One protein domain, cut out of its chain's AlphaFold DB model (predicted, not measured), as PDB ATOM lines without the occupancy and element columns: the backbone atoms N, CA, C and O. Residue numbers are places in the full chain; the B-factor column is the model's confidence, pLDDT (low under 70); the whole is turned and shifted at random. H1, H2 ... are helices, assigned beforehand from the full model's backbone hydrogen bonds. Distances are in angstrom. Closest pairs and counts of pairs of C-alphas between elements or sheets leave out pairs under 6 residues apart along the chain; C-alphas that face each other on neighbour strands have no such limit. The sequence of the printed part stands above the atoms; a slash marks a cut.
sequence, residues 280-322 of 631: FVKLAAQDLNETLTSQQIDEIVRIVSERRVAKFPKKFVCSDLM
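Overview. This is residues 280 to 322 of the 631 residues of an uncharacterized protein of Candida albicans (strain SC5314 / ATCC MYA-2876) (UniProt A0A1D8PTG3). Two helices, the short H1 and the longer H2, meet at a steep angle, and a long stretch without a named element, residues 308 to 322, folds back from the far end of H2 toward H1. The turn at residues 305 to 311, of which 305 to 307 belong to H2, sticks out from the rest. The printed part has 43 residues with two named helices, H1 then H2 along the chain, and no named strand; its class is all helix. It is compact, with a radius of gyration of the C-alphas of 9.9 A, and rounded, with spans of 25 by 19 by 17 A.

Along the chain. H1 holds residues 280 to 287 and begins at C-alpha 280, at (-45.722, -44.233, -18.576). H2, residues 294 to 307, is the longest helix by residues; it measures 19.9 A from C-alpha 294, at (-34.092, -50.078, -21.026), to C-alpha 307, at (-42.905, -36.596, -32.639).

Arrangement. H1 and H2 touch, and H2 does so with residues 297 to 301 alone. Their closest C-alphas, those of Val 281 and Ile 297, are 6.6 A apart. The two helices run opposite ways at a steep tilt of 55 degrees. In H1 and H2 every O i to N i+4 pair is within hydrogen-bond range.

Size, cuts and confidence. The C-alphas farthest apart, those of Asn 289 and Glu 306, are 25.9 A apart. The printed part has no cut, and a short link of 6 residues joins H1 to H2. Residues 305 to 311 stand free. The C-alphas of residues 308 to 322 lie 6 to 14 A from the mean of all C-alphas. The mean pLDDT of the printed part is 78.4, and residues 307 to 315 are under 70.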
ATOM      1  N   PHE A 280     -44.569 -43.866 -17.751       80.11
ATOM      2  CA  PHE A 280     -45.722 -44.233 -18.576       80.11
ATOM      3  C   PHE A 280     -45.460 -45.444 -19.463       80.11
ATOM      4  O   PHE A 280     -46.316 -46.325 -19.555       80.11
ATOM      5  N   VAL A 281     -44.298 -45.494 -20.118       82.82
ATOM      6  CA  VAL A 281     -43.914 -46.631 -20.961       82.82
ATOM      7  C   VAL A 281     -43.752 -47.890 -20.112       82.82
ATOM      8  O   VAL A 281     -44.266 -48.935 -20.496       82.82
ATOM      9  N   LYS A 282     -43.122 -47.798 -18.934       83.91
ATOM     10  CA  LYS A 282     -42.990 -48.936 -18.008       83.91
ATOM     11  C   LYS A 282     -44.348 -49.460 -17.543       83.91
ATOM     12  O   LYS A 282     -44.577 -50.664 -17.581       83.91
ATOM     13  N   LEU A 283     -45.256 -48.566 -17.156       78.55
ATOM     14  CA  LEU A 283     -46.603 -48.922 -16.707       78.55
ATOM     15  C   LEU A 283     -47.434 -49.556 -17.827       78.55
ATOM     16  O   LEU A 283     -48.086 -50.569 -17.611       78.55
ATOM     17  N   ALA A 284     -47.400 -48.986 -19.034       80.22
ATOM     18  CA  ALA A 284     -48.127 -49.549 -20.169       80.22
ATOM     19  C   ALA A 284     -47.569 -50.920 -20.588       80.22
ATOM     20  O   ALA A 284     -48.345 -51.818 -20.902       80.22
ATOM     21  N   ALA A 285     -46.247 -51.109 -20.527       84.15
ATOM     22  CA  ALA A 285     -45.615 -52.397 -20.799       84.15
ATOM     23  C   ALA A 285     -46.023 -53.456 -19.764       84.15
ATOM     24  O   ALA A 285     -46.387 -54.568 -20.138       84.15
ATOM     25  N   GLN A 286     -46.044 -53.092 -18.476       83.41
ATOM     26  CA  GLN A 286     -46.529 -53.962 -17.400       83.41
ATOM     27  C   GLN A 286     -47.995 -54.358 -17.598       83.41
ATOM     28  O   GLN A 286     -48.315 -55.540 -17.536       83.41
ATOM     29  N   ASP A 287     -48.871 -53.396 -17.895       78.31
ATOM     30  CA  ASP A 287     -50.304 -53.658 -18.077       78.31
ATOM     31  C   ASP A 287     -50.601 -54.553 -19.295       78.31
ATOM     32  O   ASP A 287     -51.628 -55.232 -19.332       78.31
ATOM     33  N   LEU A 288     -49.705 -54.569 -20.285       83.46
ATOM     34  CA  LEU A 288     -49.795 -55.415 -21.476       83.46
ATOM     35  C   LEU A 288     -48.963 -56.702 -21.384       83.46
ATOM     36  O   LEU A 288     -48.958 -57.477 -22.341       83.46
ATOM     37  N   ASN A 289     -48.270 -56.949 -20.265       83.92
ATOM     38  CA  ASN A 289     -47.286 -58.028 -20.117       83.92
ATOM     39  C   ASN A 289     -46.221 -58.049 -21.237       83.92
ATOM     40  O   ASN A 289     -45.741 -59.109 -21.641       83.92
ATOM     41  N   GLU A 290     -45.832 -56.878 -21.748       84.31
ATOM     42  CA  GLU A 290     -44.776 -56.730 -22.752       84.31
ATOM     43  C   GLU A 290     -43.429 -56.478 -22.057       84.31
ATOM     44  O   GLU A 290     -43.297 -55.589 -21.216       84.31
ATOM     45  N   THR A 291     -42.402 -57.266 -22.393       85.27
ATOM     46  CA  THR A 291     -41.061 -57.103 -21.808       85.27
ATOM     47  C   THR A 291     -40.224 -56.182 -22.689       85.27
ATOM     48  O   THR A 291     -39.846 -56.559 -23.796       85.27
ATOM     49  N   LEU A 292     -39.926 -54.978 -22.199       85.26
ATOM     50  CA  LEU A 292     -39.074 -54.002 -22.884       85.26
ATOM     51  C   LEU A 292     -37.743 -53.842 -22.145       85.26
ATOM     52  O   LEU A 292     -37.709 -53.672 -20.927       85.26
ATOM     53  N   THR A 293     -36.640 -53.850 -22.889       89.95
ATOM     54  CA  THR A 293     -35.317 -53.481 -22.362       89.95
ATOM     55  C   THR A 293     -35.224 -51.968 -22.132       89.95
ATOM     56  O   THR A 293     -35.936 -51.192 -22.772       89.95
ATOM     57  N   SER A 294     -34.303 -51.516 -21.271       88.43
ATOM     58  CA  SER A 294     -34.092 -50.078 -21.026       88.43
ATOM     59  C   SER A 294     -33.801 -49.296 -22.312       88.43
ATOM     60  O   SER A 294     -34.370 -48.231 -22.512       88.43
ATOM     61  N   GLN A 295     -33.013 -49.864 -23.235       88.47
ATOM     62  CA  GLN A 295     -32.732 -49.233 -24.532       88.47
ATOM     63  C   GLN A 295     -33.998 -49.042 -25.379       88.47
ATOM     64  O   GLN A 295     -34.164 -48.000 -26.011       88.47
ATOM     65  N   GLN A 296     -34.911 -50.019 -25.377       88.68
ATOM     66  CA  GLN A 296     -36.181 -49.897 -26.096       88.68
ATOM     67  C   GLN A 296     -37.083 -48.834 -25.460       88.68
ATOM     68  O   GLN A 296     -37.752 -48.095 -26.181       88.68
ATOM     69  N   ILE A 297     -37.088 -48.726 -24.127       88.34
ATOM     70  CA  ILE A 297     -37.832 -47.678 -23.416       88.34
ATOM     71  C   ILE A 297     -37.284 -46.298 -23.788       88.34
ATOM     72  O   ILE A 297     -38.063 -45.442 -24.206       88.34
ATOM     73  N   ASP A 298     -35.966 -46.101 -23.721       87.87
ATOM     74  CA  ASP A 298     -35.322 -44.830 -24.069       87.87
ATOM     75  C   ASP A 298     -35.608 -44.437 -25.525       87.87
ATOM     76  O   ASP A 298     -35.908 -43.278 -25.829       87.87
ATOM     77  N   GLU A 299     -35.594 -45.408 -26.443       86.75
ATOM     78  CA  GLU A 299     -35.940 -45.169 -27.840       86.75
ATOM     79  C   GLU A 299     -37.411 -44.756 -28.010       86.75
ATOM     80  O   GLU A 299     -37.698 -43.791 -28.728       86.75
ATOM     81  N   ILE A 300     -38.347 -45.418 -27.318       85.50
ATOM     82  CA  ILE A 300     -39.770 -45.039 -27.317       85.50
ATOM     83  C   ILE A 300     -39.941 -43.619 -26.763       85.50
ATOM     84  O   ILE A 300     -40.602 -42.795 -27.402       85.50
ATOM     85  N   VAL A 301     -39.328 -43.309 -25.616       86.38
ATOM     86  CA  VAL A 301     -39.396 -41.989 -24.964       86.38
ATOM     87  C   VAL A 301     -38.851 -40.903 -25.885       86.38
ATOM     88  O   VAL A 301     -39.498 -39.865 -26.054       86.38
ATOM     89  N   ARG A 302     -37.718 -41.151 -26.550       84.07
ATOM     90  CA  ARG A 302     -37.137 -40.231 -27.534       84.07
ATOM     91  C   ARG A 302     -38.091 -39.981 -28.698       84.07
ATOM     92  O   ARG A 302     -38.382 -38.827 -29.016       84.07
ATOM     93  N   ILE A 303     -38.649 -41.039 -29.295       80.15
ATOM     94  CA  ILE A 303     -39.581 -40.902 -30.424       80.15
ATOM     95  C   ILE A 303     -40.839 -40.127 -30.006       80.15
ATOM     96  O   ILE A 303     -41.282 -39.237 -30.738       80.15
ATOM     97  N   VAL A 304     -41.417 -40.429 -28.841       79.34
ATOM     98  CA  VAL A 304     -42.601 -39.725 -28.319       79.34
ATOM     99  C   VAL A 304     -42.284 -38.255 -28.031       79.34
ATOM    100  O   VAL A 304     -43.084 -37.370 -28.355       79.34
ATOM    101  N   SER A 305     -41.107 -37.983 -27.464       76.53
ATOM    102  CA  SER A 305     -40.651 -36.631 -27.141       76.53
ATOM    103  C   SER A 305     -40.498 -35.764 -28.390       76.53
ATOM    104  O   SER A 305     -40.985 -34.626 -28.413       76.53
ATOM    105  N   GLU A 306     -39.921 -36.328 -29.453       73.56
ATOM    106  CA  GLU A 306     -39.683 -35.656 -30.732       73.56
ATOM    107  C   GLU A 306     -40.952 -35.503 -31.591       73.56
ATOM    108  O   GLU A 306     -41.102 -34.496 -32.285       73.56
ATOM    109  N   ARG A 307     -41.881 -36.475 -31.577       63.17
ATOM    110  CA  ARG A 307     -42.905 -36.596 -32.639       63.17
ATOM    111  C   ARG A 307     -44.331 -36.131 -32.330       63.17
ATOM    112  O   ARG A 307     -45.169 -36.330 -33.203       63.17
ATOM    113  N   ARG A 308     -44.634 -35.505 -31.179       55.77
ATOM    114  CA  ARG A 308     -45.989 -34.981 -30.813       55.77
ATOM    115  C   ARG A 308     -47.122 -35.862 -31.380       55.77
ATOM    116  O   ARG A 308     -47.778 -35.532 -32.366       55.77
ATOM    117  N   VAL A 309     -47.234 -37.050 -30.805       52.08
ATOM    118  CA  VAL A 309     -47.831 -38.259 -31.382       52.08
ATOM    119  C   VAL A 309     -49.223 -38.057 -32.000       52.08
ATOM    120  O   VAL A 309     -50.224 -37.905 -31.306       52.08
ATOM    121  N   ALA A 310     -49.285 -38.182 -33.328       50.00
ATOM    122  CA  ALA A 310     -50.491 -38.609 -34.047       50.00
ATOM    123  C   ALA A 310     -50.262 -39.871 -34.903       50.00
ATOM    124  O   ALA A 310     -51.225 -40.566 -35.222       50.00
ATOM    125  N   LYS A 311     -49.011 -40.191 -35.272       60.18
ATOM    126  CA  LYS A 311     -48.641 -41.413 -36.005       60.18
ATOM    127  C   LYS A 311     -47.247 -41.887 -35.591       60.18
ATOM    128  O   LYS A 311     -46.252 -41.232 -35.906       60.18
ATOM    129  N   PHE A 312     -47.178 -43.022 -34.901       67.91
ATOM    130  CA  PHE A 312     -45.918 -43.733 -34.686       67.91
ATOM    131  C   PHE A 312     -45.345 -44.214 -36.034       67.91
ATOM    132  O   PHE A 312     -46.112 -44.461 -36.972       67.91
ATOM    133  N   PRO A 313     -44.011 -44.301 -36.193       67.82
ATOM    134  CA  PRO A 313     -43.413 -44.845 -37.409       67.82
ATOM    135  C   PRO A 313     -43.856 -46.296 -37.656       67.82
ATOM    136  O   PRO A 313     -44.174 -47.028 -36.724       67.82
ATOM    137  N   LYS A 314     -43.858 -46.715 -38.932       69.46
ATOM    138  CA  LYS A 314     -44.264 -48.077 -39.334       69.46
ATOM    139  C   LYS A 314     -43.429 -49.157 -38.639       69.46
ATOM    140  O   LYS A 314     -43.989 -50.114 -38.122       69.46
ATOM    141  N   LYS A 315     -42.106 -48.974 -38.601       68.20
ATOM    142  CA  LYS A 315     -41.203 -49.745 -37.743       68.20
ATOM    143  C   LYS A 315     -41.079 -48.994 -36.424       68.20
ATOM    144  O   LYS A 315     -40.438 -47.947 -36.372       68.20
ATOM    145  N   PHE A 316     -41.762 -49.489 -35.409       70.00
ATOM    146  CA  PHE A 316     -41.668 -49.002 -34.041       70.00
ATOM    147  C   PHE A 316     -41.228 -50.170 -33.172       70.00
ATOM    148  O   PHE A 316     -41.430 -51.323 -33.543       70.00
ATOM    149  N   VAL A 317     -40.627 -49.850 -32.040       79.29
ATOM    150  CA  VAL A 317     -39.867 -50.810 -31.239       79.29
ATOM    151  C   VAL A 317     -40.762 -51.773 -30.446       79.29
ATOM    152  O   VAL A 317     -40.289 -52.817 -30.014       79.29
ATOM    153  N   CYS A 318     -42.050 -51.454 -30.285       78.71
ATOM    154  CA  CYS A 318     -43.023 -52.251 -29.534       78.71
ATOM    155  C   CYS A 318     -44.221 -52.705 -30.384       78.71
ATOM    156  O   CYS A 318     -44.400 -52.274 -31.535       78.71
ATOM    157  N   SER A 319     -45.044 -53.573 -29.789       82.88
ATOM    158  CA  SER A 319     -46.258 -54.131 -30.390       82.88
ATOM    159  C   SER A 319     -47.280 -53.062 -30.819       82.88
ATOM    160  O   SER A 319     -47.288 -51.928 -30.331       82.88
ATOM    161  N   ASP A 320     -48.186 -53.413 -31.739       82.54
ATOM    162  CA  ASP A 320     -49.267 -52.502 -32.145       82.54
ATOM    163  C   ASP A 320     -50.247 -52.208 -30.997       82.54
ATOM    164  O   ASP A 320     -50.710 -51.074 -30.873       82.54
ATOM    165  N   LEU A 321     -50.476 -53.174 -30.101       82.37
ATOM    166  CA  LEU A 321     -51.260 -52.964 -28.879       82.37
ATOM    167  C   LEU A 321     -50.607 -51.920 -27.967       82.37
ATOM    168  O   LEU A 321     -51.282 -51.016 -27.479       82.37
ATOM    169  N   MET A 322     -49.285 -51.986 -27.791       83.05
ATOM    170  CA  MET A 322     -48.547 -51.000 -27.004       83.05
ATOM    171  C   MET A 322     -48.575 -49.615 -27.646       83.05
ATOM    172  O   MET A 322     -48.714 -48.617 -26.944       83.05
TER     173      MET A 322